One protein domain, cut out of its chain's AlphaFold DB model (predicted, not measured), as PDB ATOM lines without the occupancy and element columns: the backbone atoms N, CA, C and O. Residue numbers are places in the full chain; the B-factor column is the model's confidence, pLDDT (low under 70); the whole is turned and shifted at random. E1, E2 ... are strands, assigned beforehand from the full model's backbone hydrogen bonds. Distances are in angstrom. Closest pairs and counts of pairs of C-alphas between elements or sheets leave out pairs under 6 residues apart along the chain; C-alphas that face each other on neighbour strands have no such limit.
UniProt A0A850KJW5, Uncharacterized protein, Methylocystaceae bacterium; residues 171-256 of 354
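This is residues 171 to 256 of the 354 residues of an uncharacterized protein of Methylocystaceae bacterium (UniProt A0A850KJW5). One strongly twisted, branched antiparallel sheet is built on the long, bent strand E4: E3, with E2 beyond it, runs beside its first part, and E5 and short E1 beside its last. A long loop, residues 188 to 209, leads from E1 to E2. The 86 printed residues, 37 in strands E1 to E5, are all strand by class and compact, with radius of gyration of the C-alphas 13.1 A and spans of 37 by 26 by 25 A.

E1, residues 185 to 187, is antiparallel to E4, residues 233 to 244; N 186 and O 243 are 2.9 A apart. E2, residues 210 to 215, and E3, residues 221 to 230, form a hairpin, with N 212 and O 225 2.8 A apart. E3 and E4 form another, with N 226 and O 237 2.8 A apart. E4 and E5, residues 250 to 255, form a third, with N 242 and O 251 3.0 A apart. E2 to E5 make a meander, each strand the antiparallel neighbour of the one before; E1 to E4 make a Greek key, four strands in a row of which E2, E3 and E4 are a meander and the first, E1, is the antiparallel neighbour of the fourth, E4. E4 bends by 53 degrees at residue 241.

E1 begins at C-alpha 185 (135.474, 193.196, 59.088); E5 ends at C-alpha 255 (130.251, 191.664, 70.560). E4 is 31.8 A long.

The printed part has no cut. Residues 171 to 185, 188 to 197 and 232 to 233 have pLDDT under 70.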
ATOM      1  N   ILE A 171     124.839 188.906  68.065       64.50
ATOM      2  CA  ILE A 171     126.115 188.793  68.786       64.50
ATOM      3  C   ILE A 171     127.013 187.834  68.007       64.50
ATOM      4  O   ILE A 171     126.847 186.609  68.030       64.50
ATOM      5  N   ARG A 172     128.003 188.398  67.315       61.25
ATOM      6  CA  ARG A 172     129.009 187.611  66.601       61.25
ATOM      7  C   ARG A 172     129.924 186.900  67.605       61.25
ATOM      8  O   ARG A 172     130.274 187.448  68.648       61.25
ATOM      9  N   ARG A 173     130.341 185.672  67.271       49.59
ATOM     10  CA  ARG A 173     131.479 184.998  67.919       49.59
ATOM     11  C   ARG A 173     132.765 185.584  67.333       49.59
ATOM     12  O   ARG A 173     133.173 185.156  66.260       49.59
ATOM     13  N   PRO A 174     133.390 186.555  68.002       49.38
ATOM     14  CA  PRO A 174     134.802 186.337  68.285       49.38
ATOM     15  C   PRO A 174     135.145 186.728  69.721       49.38
ATOM     16  O   PRO A 174     134.836 187.818  70.186       49.38
ATOM     17  N   ASN A 175     135.816 185.803  70.402       42.34
ATOM     18  CA  ASN A 175     136.431 186.000  71.710       42.34
ATOM     19  C   ASN A 175     137.934 186.286  71.537       42.34
ATOM     20  O   ASN A 175     138.760 185.683  72.213       42.34
ATOM     21  N   ILE A 176     138.292 187.094  70.535       40.97
ATOM     22  CA  ILE A 176     139.681 187.234  70.089       40.97
ATOM     23  C   ILE A 176     140.193 188.623  70.478       40.97
ATOM     24  O   ILE A 176     139.466 189.599  70.260       40.97
ATOM     25  N   PRO A 177     141.428 188.739  71.002       44.50
ATOM     26  CA  PRO A 177     142.116 190.015  71.146       44.50
ATOM     27  C   PRO A 177     142.297 190.652  69.764       44.50
ATOM     28  O   PRO A 177     143.232 190.320  69.055       44.50
ATOM     29  N   GLN A 178     141.334 191.486  69.367       50.31
ATOM     30  CA  GLN A 178     141.346 192.568  68.365       50.31
ATOM     31  C   GLN A 178     142.147 192.445  67.046       50.31
ATOM     32  O   GLN A 178     142.230 193.429  66.323       50.31
ATOM     33  N   ALA A 179     142.677 191.285  66.658       42.16
ATOM     34  CA  ALA A 179     143.596 191.165  65.521       42.16
ATOM     35  C   ALA A 179     143.215 190.089  64.496       42.16
ATOM     36  O   ALA A 179     143.701 190.138  63.367       42.16
ATOM     37  N   GLU A 180     142.317 189.154  64.806       43.31
ATOM     38  CA  GLU A 180     141.831 188.232  63.774       43.31
ATOM     39  C   GLU A 180     140.630 188.859  63.076       43.31
ATOM     40  O   GLU A 180     139.472 188.689  63.461       43.31
ATOM     41  N   CYS A 181     140.958 189.652  62.054       46.41
ATOM     42  CA  CYS A 181     140.030 190.124  61.042       46.41
ATOM     43  C   CYS A 181     139.114 188.965  60.639       46.41
ATOM     44  O   CYS A 181     139.557 187.990  60.026       46.41
ATOM     45  N   SER A 182     137.817 189.072  60.946       54.16
ATOM     46  CA  SER A 182     136.857 188.294  60.170       54.16
ATOM     47  C   SER A 182     137.051 188.698  58.708       54.16
ATOM     48  O   SER A 182     137.316 189.868  58.428       54.16
ATOM     49  N   THR A 183     136.879 187.784  57.756       54.19
ATOM     50  CA  THR A 183     136.961 188.115  56.318       54.19
ATOM     51  C   THR A 183     136.011 189.246  55.900       54.19
ATOM     52  O   THR A 183     136.142 189.789  54.808       54.19
ATOM     53  N   THR A 184     135.061 189.608  56.768       65.12
ATOM     54  CA  THR A 184     134.059 190.647  56.546       65.12
ATOM     55  C   THR A 184     134.307 191.952  57.303       65.12
ATOM     56  O   THR A 184     133.573 192.900  57.056       65.12
ATOM     57  N   ASP A 185     135.295 192.036  58.202       67.94
ATOM     58  CA  ASP A 185     135.474 193.196  59.088       67.94
ATOM     59  C   ASP A 185     136.938 193.592  59.262       67.94
ATOM     60  O   ASP A 185     137.784 192.759  59.581       67.94
ATOM     61  N   VAL A 186     137.200 194.892  59.140       71.19
ATOM     62  CA  VAL A 186     138.490 195.517  59.438       71.19
ATOM     63  C   VAL A 186     138.334 196.354  60.706       71.19
ATOM     64  O   VAL A 186     137.507 197.268  60.755       71.19
ATOM     65  N   PHE A 187     139.103 196.036  61.746       71.88
ATOM     66  CA  PHE A 187     139.092 196.801  62.990       71.88
ATOM     67  C   PHE A 187     139.644 198.217  62.762       71.88
ATOM     68  O   PHE A 187     140.536 198.425  61.939       71.88
ATOM     69  N   ILE A 188     139.075 199.208  63.451       69.94
ATOM     70  CA  ILE A 188     139.531 200.595  63.363       69.94
ATOM     71  C   ILE A 188     140.386 200.880  64.600       69.94
ATOM     72  O   ILE A 188     139.850 201.149  65.669       69.94
ATOM     73  N   ASP A 189     141.711 200.857  64.426       57.12
ATOM     74  CA  ASP A 189     142.703 200.937  65.514       57.12
ATOM     75  C   ASP A 189     142.672 202.236  66.329       57.12
ATOM     76  O   ASP A 189     143.234 202.274  67.416       57.12
ATOM     77  N   ASN A 190     142.050 203.303  65.814       62.56
ATOM     78  CA  ASN A 190     141.902 204.580  66.513       62.56
ATOM     79  C   ASN A 190     140.577 205.257  66.158       62.56
ATOM     80  O   ASN A 190     140.541 206.163  65.319       62.56
ATOM     81  N   PRO A 191     139.469 204.826  66.775       58.34
ATOM     82  CA  PRO A 191     138.165 205.368  66.448       58.34
ATOM     83  C   PRO A 191     138.034 206.816  66.976       58.34
ATOM     84  O   PRO A 191     137.349 207.623  66.362       58.34
ATOM     85  N   SER A 192     138.805 207.214  67.996       56.38
ATOM     86  CA  SER A 192     138.922 208.605  68.476       56.38
ATOM     87  C   SER A 192     139.562 209.590  67.484       56.38
ATOM     88  O   SER A 192     139.319 210.790  67.585       56.38
ATOM     89  N   ALA A 193     140.345 209.122  66.501       54.91
ATOM     90  CA  ALA A 193     140.840 209.975  65.411       54.91
ATOM     91  C   ALA A 193     139.720 210.411  64.446       54.91
ATOM     92  O   ALA A 193     139.887 211.356  63.672       54.91
ATOM     93  N   TYR A 194     138.570 209.738  64.497       53.72
ATOM     94  CA  TYR A 194     137.361 210.140  63.800       53.72
ATOM     95  C   TYR A 194     136.589 211.068  64.740       53.72
ATOM     96  O   TYR A 194     135.933 210.614  65.674       53.72
ATOM     97  N   ASN A 195     136.717 212.381  64.523       44.38
ATOM     98  CA  ASN A 195     135.987 213.412  65.266       44.38
ATOM     99  C   ASN A 195     134.511 213.004  65.444       44.38
ATOM    100  O   ASN A 195     133.782 212.928  64.459       44.38
ATOM    101  N   ALA A 196     134.109 212.745  66.692       55.06
ATOM    102  CA  ALA A 196     132.787 212.266  67.098       55.06
ATOM    103  C   ALA A 196     132.307 211.014  66.336       55.06
ATOM    104  O   ALA A 196     131.528 211.094  65.383       55.06
ATOM    105  N   LEU A 197     132.722 209.833  66.804       62.84
ATOM    106  CA  LEU A 197     132.085 208.576  66.407       62.84
ATOM    107  C   LEU A 197     130.564 208.692  66.592       62.84
ATOM    108  O   LEU A 197     130.118 209.193  67.631       62.84
ATOM    109  N   PRO A 198     129.745 208.231  65.630       70.62
ATOM    110  CA  PRO A 198     128.307 208.159  65.854       70.62
ATOM    111  C   PRO A 198     128.062 207.314  67.106       70.62
ATOM    112  O   PRO A 198     128.720 206.297  67.275       70.62
ATOM    113  N   LEU A 199     127.156 207.713  67.999       75.81
ATOM    114  CA  LEU A 199     126.856 206.894  69.178       75.81
ATOM    115  C   LEU A 199     126.296 205.530  68.724       75.81
ATOM    116  O   LEU A 199     125.498 205.505  67.778       75.81
ATOM    117  N   PRO A 200     126.665 204.412  69.377       79.62
ATOM    118  CA  PRO A 200     125.993 203.134  69.174       79.62
ATOM    119  C   PRO A 200     124.481 203.329  69.314       79.62
ATOM    120  O   PRO A 200     124.015 203.923  70.283       79.62
ATOM    121  N   ASN A 201     123.707 202.871  68.334       81.19
ATOM    122  CA  ASN A 201     122.249 202.948  68.362       81.19
ATOM    123  C   ASN A 201     121.684 201.568  68.042       81.19
ATOM    124  O   ASN A 201     122.036 200.984  67.016       81.19
ATOM    125  N   HIS A 202     120.820 201.051  68.913       82.56
ATOM    126  CA  HIS A 202     120.176 199.758  68.714       82.56
ATOM    127  C   HIS A 202     118.724 199.956  68.250       82.56
ATOM    128  O   HIS A 202     118.025 200.768  68.854       82.56
ATOM    129  N   PRO A 203     118.216 199.208  67.250       78.00
ATOM    130  CA  PRO A 203     116.839 199.369  66.767       78.00
ATOM    131  C   PRO A 203     115.764 199.213  67.852       78.00
ATOM    132  O   PRO A 203     114.730 199.865  67.772       78.00
ATOM    133  N   ILE A 204     116.020 198.373  68.865       81.00
ATOM    134  CA  ILE A 204     115.074 198.098  69.963       81.00
ATOM    135  C   ILE A 204     115.407 198.896  71.229       81.00
ATOM    136  O   ILE A 204     114.514 199.439  71.867       81.00
ATOM    137  N   LEU A 205     116.690 198.978  71.601       80.88
ATOM    138  CA  LEU A 205     117.104 199.604  72.869       80.88
ATOM    139  C   LEU A 205     117.287 201.124  72.722       80.88
ATOM    140  O   LEU A 205     117.420 201.836  73.712       80.88
ATOM    141  N   GLY A 206     117.311 201.629  71.485       86.38
ATOM    142  CA  GLY A 206     117.596 203.022  71.182       86.38
ATOM    143  C   GLY A 206     119.030 203.414  71.539       86.38
ATOM    144  O   GLY A 206     119.974 202.621  71.421       86.38
ATOM    145  N   LYS A 207     119.188 204.666  71.975       87.06
ATOM    146  CA  LYS A 207     120.478 205.228  72.384       87.06
ATOM    147  C   LYS A 207     120.841 204.773  73.802       87.06
ATOM    148  O   LYS A 207     119.963 204.794  74.665       87.06
ATOM    149  N   PRO A 208     122.107 204.405  74.057       89.06
ATOM    150  CA  PRO A 208     122.564 204.076  75.397       89.06
ATOM    151  C   PRO A 208     122.458 205.284  76.323       89.06
ATOM    152  O   PRO A 208     122.612 206.430  75.892       89.06
ATOM    153  N   LYS A 209     122.202 205.002  77.601       86.12
ATOM    154  CA  LYS A 209     122.214 205.983  78.685       86.12
ATOM    155  C   LYS A 209     123.646 206.410  78.990       86.12
ATOM    156  O   LYS A 209     123.910 207.603  79.047       86.12
ATOM    157  N   GLU A 210     124.545 205.437  79.139       85.81
ATOM    158  CA  GLU A 210     125.970 205.673  79.376       85.81
ATOM    159  C   GLU A 210     126.813 204.873  78.381       85.81
ATOM    160  O   GLU A 210     126.428 203.790  77.920       85.81
ATOM    161  N   ILE A 211     127.984 205.417  78.053       87.00
ATOM    162  CA  ILE A 211     128.994 204.756  77.233       87.00
ATOM    163  C   ILE A 211     130.318 204.845  77.969       87.00
ATOM    164  O   ILE A 211     130.789 205.927  78.307       87.00
ATOM    165  N   TYR A 212     130.920 203.685  78.162       86.69
ATOM    166  CA  TYR A 212     132.153 203.502  78.894       86.69
ATOM    167  C   TYR A 212     133.242 203.026  77.944       86.69
ATOM    168  O   TYR A 212     133.111 201.975  77.314       86.69
ATOM    169  N   GLU A 213     134.308 203.811  77.813       87.06
ATOM    170  CA  GLU A 213     135.395 203.522  76.881       87.06
ATOM    171  C   GLU A 213     136.477 202.663  77.534       87.06
ATOM    172  O   GLU A 213     137.059 203.029  78.553       87.06
ATOM    173  N   PHE A 214     136.801 201.541  76.897       87.44
ATOM    174  CA  PHE A 214     137.924 200.702  77.285       87.44
ATOM    175  C   PHE A 214     139.067 200.957  76.323       87.44
ATOM    176  O   PHE A 214     138.933 200.778  75.113       87.44
ATOM    177  N   GLN A 215     140.194 201.411  76.862       87.00
ATOM    178  CA  GLN A 215     141.367 201.781  76.081       87.00
ATOM    179  C   GLN A 215     142.420 200.678  76.132       87.00
ATOM    180  O   GLN A 215     142.638 200.066  77.177       87.00
ATOM    181  N   ASN A 216     143.102 200.451  75.011       86.06
ATOM    182  CA  ASN A 216     144.233 199.533  74.932       86.06
ATOM    183  C   ASN A 216     145.465 200.085  75.682       86.06
ATOM    184  O   ASN A 216     145.425 201.152  76.289       86.06
ATOM    185  N   LEU A 217     146.596 199.376  75.612       88.25
ATOM    186  CA  LEU A 217     147.855 199.767  76.271       88.25
ATOM    187  C   LEU A 217     148.405 201.138  75.834       88.25
ATOM    188  O   LEU A 217     149.237 201.703  76.541       88.25
ATOM    189  N   TYR A 218     147.957 201.660  74.692       85.44
ATOM    190  CA  TYR A 218     148.417 202.917  74.099       85.44
ATOM    191  C   TYR A 218     147.440 204.081  74.323       85.44
ATOM    192  O   TYR A 218     147.651 205.164  73.787       85.44
ATOM    193  N   GLY A 219     146.368 203.869  75.093       83.50
ATOM    194  CA  GLY A 219     145.363 204.899  75.377       83.50
ATOM    195  C   GLY A 219     144.335 205.073  74.263       83.50
ATOM    196  O   GLY A 219     143.612 206.064  74.251       83.50
ATOM    197  N   VAL A 220     144.258 204.124  73.328       83.25
ATOM    198  CA  VAL A 220     143.319 204.187  72.208       83.25
ATOM    199  C   VAL A 220     142.100 203.322  72.490       83.25
ATOM    200  O   VAL A 220     142.246 202.186  72.943       83.25
ATOM    201  N   THR A 221     140.901 203.849  72.228       82.94
ATOM    202  CA  THR A 221     139.638 203.147  72.490       82.94
ATOM    203  C   THR A 221     139.568 201.848  71.692       82.94
ATOM    204  O   THR A 221     139.537 201.839  70.464       82.94
ATOM    205  N   SER A 222     139.563 200.752  72.438       80.62
ATOM    206  CA  SER A 222     139.558 199.369  71.988       80.62
ATOM    207  C   SER A 222     138.119 198.894  71.778       80.62
ATOM    208  O   SER A 222     137.760 198.422  70.700       80.62
ATOM    209  N   PHE A 223     137.264 199.074  72.778       86.25
ATOM    210  CA  PHE A 223     135.834 198.795  72.696       86.25
ATOM    211  C   PHE A 223     135.081 199.723  73.648       86.25
ATOM    212  O   PHE A 223     135.683 200.435  74.453       86.25
ATOM    213  N   VAL A 224     133.755 199.711  73.554       87.81
ATOM    214  CA  VAL A 224     132.893 200.423  74.494       87.81
ATOM    215  C   VAL A 224     131.924 199.461  75.165       87.81
ATOM    216  O   VAL A 224     131.406 198.543  74.525       87.81
ATOM    217  N   CYS A 225     131.670 199.676  76.450       88.38
ATOM    218  CA  CYS A 225     130.525 199.107  77.143       88.38
ATOM    219  C   CYS A 225     129.409 200.148  77.135       88.38
ATOM    220  O   CYS A 225     129.579 201.267  77.611       88.38
ATOM    221  N   CYS A 226     128.263 199.785  76.588       88.69
ATOM    222  CA  CYS A 226     127.090 200.634  76.545       88.69
ATOM    223  C   CYS A 226     126.078 200.140  77.572       88.69
ATOM    224  O   CYS A 226     125.847 198.932  77.677       88.69
ATOM    225  N   SER A 227     125.470 201.064  78.310       87.25
ATOM    226  CA  SER A 227     124.421 200.754  79.274       87.25
ATOM    227  C   SER A 227     123.075 201.306  78.816       87.25
ATOM    228  O   SER A 227     122.964 202.431  78.325       87.25
ATOM    229  N   TRP A 228     122.027 200.511  78.990       86.69
ATOM    230  CA  TRP A 228     120.638 200.906  78.795       86.69
ATOM    231  C   TRP A 228     119.849 200.562  80.045       86.69
ATOM    232  O   TRP A 228     120.113 199.557  80.702       86.69
ATOM    233  N   PHE A 229     118.843 201.375  80.337       79.75
ATOM    234  CA  PHE A 229     117.766 200.961  81.220       79.75
ATOM    235  C   PHE A 229     116.586 200.586  80.335       79.75
ATOM    236  O   PHE A 229     116.025 201.449  79.659       79.75
ATOM    237  N   PHE A 230     116.265 199.298  80.280       72.75
ATOM    238  CA  PHE A 230     115.196 198.784  79.437       72.75
ATOM    239  C   PHE A 230     114.307 197.873  80.272       72.75
ATOM    240  O   PHE A 230     114.789 196.915  80.872       72.75
ATOM    241  N   ASP A 231     113.021 198.218  80.321       70.06
ATOM    242  CA  ASP A 231     111.976 197.454  81.008       70.06
ATOM    243  C   ASP A 231     112.334 197.098  82.468       70.06
ATOM    244  O   ASP A 231     112.343 195.946  82.898       70.06
ATOM    245  N   GLY A 232     112.741 198.121  83.228       65.94
ATOM    246  CA  GLY A 232     113.077 197.989  84.648       65.94
ATOM    247  C   GLY A 232     114.464 197.409  84.948       65.94
ATOM    248  O   GLY A 232     114.863 197.393  86.111       65.94
ATOM    249  N   ALA A 233     115.221 196.970  83.937       67.19
ATOM    250  CA  ALA A 233     116.518 196.331  84.129       67.19
ATOM    251  C   ALA A 233     117.675 197.106  83.485       67.19
ATOM    252  O   ALA A 233     117.553 197.708  82.414       67.19
ATOM    253  N   LEU A 234     118.841 197.030  84.133       76.44
ATOM    254  CA  LEU A 234     120.101 197.462  83.539       76.44
ATOM    255  C   LEU A 234     120.567 196.409  82.525       76.44
ATOM    256  O   LEU A 234     120.789 195.243  82.868       76.44
ATOM    257  N   VAL A 235     120.729 196.845  81.282       81.62
ATOM    258  CA  VAL A 235     121.273 196.066  80.171       81.62
ATOM    259  C   VAL A 235     122.634 196.648  79.815       81.62
ATOM    260  O   VAL A 235     122.731 197.828  79.487       81.62
ATOM    261  N   GLN A 236     123.680 195.828  79.852       85.00
ATOM    262  CA  GLN A 236     125.017 196.211  79.405       85.00
ATOM    263  C   GLN A 236     125.419 195.358  78.206       85.00
ATOM    264  O   GLN A 236     125.287 194.137  78.246       85.00
ATOM    265  N   LEU A 237     125.882 195.996  77.130       86.00
ATOM    266  CA  LEU A 237     126.362 195.322  75.919       86.00
ATOM    267  C   LEU A 237     127.677 195.945  75.454       86.00
ATOM    268  O   LEU A 237     127.912 197.139  75.634       86.00
ATOM    269  N   TYR A 238     128.503 195.140  74.793       86.50
ATOM    270  CA  TYR A 238     129.821 195.549  74.319       86.50
ATOM    271  C   TYR A 238     129.790 195.801  72.826       86.50
ATOM    272  O   TYR A 238     129.226 195.011  72.067       86.50
ATOM    273  N   CYS A 239     130.409 196.896  72.401       86.69
ATOM    274  CA  CYS A 239     130.469 197.276  71.000       86.69
ATOM    275  C   CYS A 239     131.906 197.571  70.582       86.69
ATOM    276  O   CYS A 239     132.671 198.196  71.317       86.69
ATOM    277  N   ILE A 240     132.247 197.176  69.360       84.94
ATOM    278  CA  ILE A 240     133.478 197.582  68.677       84.94
ATOM    279  C   ILE A 240     133.131 198.400  67.442       84.94
ATOM    280  O   ILE A 240     132.102 198.168  66.799       84.94
ATOM    281  N   TYR A 241     133.998 199.349  67.105       83.75
ATOM    282  CA  TYR A 241     133.876 200.119  65.877       83.75
ATOM    283  C   TYR A 241     134.720 199.464  64.789       83.75
ATOM    284  O   TYR A 241     135.931 199.296  64.935       83.75
ATOM    285  N   VAL A 242     134.072 199.053  63.704       83.50
ATOM    286  CA  VAL A 242     134.716 198.335  62.602       83.50
ATOM    287  C   VAL A 242     134.350 198.967  61.276       83.50
ATOM    288  O   VAL A 242     133.338 199.655  61.151       83.50
ATOM    289  N   ARG A 243     135.155 198.694  60.259       82.12
ATOM    290  CA  ARG A 243     134.839 198.961  58.865       82.12
ATOM    291  C   ARG A 243     134.416 197.662  58.202       82.12
ATOM    292  O   ARG A 243     135.160 196.684  58.228       82.12
ATOM    293  N   ASP A 244     133.238 197.662  57.598       80.94
ATOM    294  CA  ASP A 244     132.788 196.543  56.780       80.94
ATOM    295  C   ASP A 244     133.762 196.328  55.612       80.94
ATOM    296  O   ASP A 244     134.044 197.262  54.860       80.94
ATOM    297  N   ALA A 245     134.301 195.119  55.464       80.62
ATOM    298  CA  ALA A 245     135.341 194.842  54.474       80.62
ATOM    299  C   ALA A 245     134.823 194.923  53.029       80.62
ATOM    300  O   ALA A 245     135.597 195.216  52.120       80.62
ATOM    301  N   LEU A 246     133.526 194.677  52.811       82.25
ATOM    302  CA  LEU A 246     132.914 194.698  51.481       82.25
ATOM    303  C   LEU A 246     132.517 196.114  51.062       82.25
ATOM    304  O   LEU A 246     132.824 196.551  49.958       82.25
ATOM    305  N   SER A 247     131.815 196.825  51.940       84.25
ATOM    306  CA  SER A 247     131.242 198.136  51.636       84.25
ATOM    307  C   SER A 247     132.135 199.307  52.053       84.25
ATOM    308  O   SER A 247     131.913 200.439  51.630       84.25
ATOM    309  N   GLY A 248     133.146 199.061  52.889       81.94
ATOM    310  CA  GLY A 248     134.050 200.086  53.403       81.94
ATOM    311  C   GLY A 248     133.404 201.048  54.406       81.94
ATOM    312  O   GLY A 248     134.088 201.972  54.864       81.94
ATOM    313  N   TYR A 249     132.125 200.849  54.750       83.94
ATOM    314  CA  TYR A 249     131.393 201.702  55.680       83.94
ATOM    315  C   TYR A 249     131.737 201.366  57.131       83.94
ATOM    316  O   TYR A 249     131.768 200.190  57.509       83.94
ATOM    317  N   PRO A 250     131.989 202.387  57.963       82.69
ATOM    318  CA  PRO A 250     132.246 202.171  59.368       82.69
ATOM    319  C   PRO A 250     130.928 201.990  60.136       82.69
ATOM    320  O   PRO A 250     129.944 202.687  59.887       82.69
ATOM    321  N   GLN A 251     130.901 201.048  61.071       83.50
ATOM    322  CA  GLN A 251     129.716 200.682  61.841       83.50
ATOM    323  C   GLN A 251     130.088 200.141  63.224       83.50
ATOM    324  O   GLN A 251     131.156 199.557  63.420       83.50
ATOM    325  N   TRP A 252     129.170 200.297  64.177       84.69
ATOM    326  CA  TRP A 252     129.251 199.599  65.457       84.69
ATOM    327  C   TRP A 252     128.781 198.163  65.306       84.69
ATOM    328  O   TRP A 252     127.736 197.906  64.708       84.69
ATOM    329  N   LYS A 253     129.527 197.232  65.893       83.62
ATOM    330  CA  LYS A 253     129.108 195.838  66.017       83.62
ATOM    331  C   LYS A 253     129.071 195.422  67.470       83.62
ATOM    332  O   LYS A 253     130.042 195.614  68.199       83.62
ATOM    333  N   PHE A 254     127.949 194.820  67.850       84.12
ATOM    334  CA  PHE A 254     127.781 194.195  69.149       84.12
ATOM    335  C   PHE A 254     128.605 192.913  69.215       84.12
ATOM    336  O   PHE A 254     128.564 192.068  68.314       84.12
ATOM    337  N   VAL A 255     129.357 192.784  70.297       81.38
ATOM    338  CA  VAL A 255     130.251 191.664  70.560       81.38
ATOM    339  C   VAL A 255     130.021 191.137  71.968       81.38
ATOM    340  O   VAL A 255     129.370 191.763  72.805       81.38
ATOM    341  N   ARG A 256     130.553 189.946  72.220       76.50
ATOM    342  CA  ARG A 256     130.694 189.426  73.581       76.50
ATOM    343  C   ARG A 256     131.676 190.301  74.384       76.50
ATOM    344  O   ARG A 256     132.483 190.988  73.753       76.50
TER     345      ARG A 256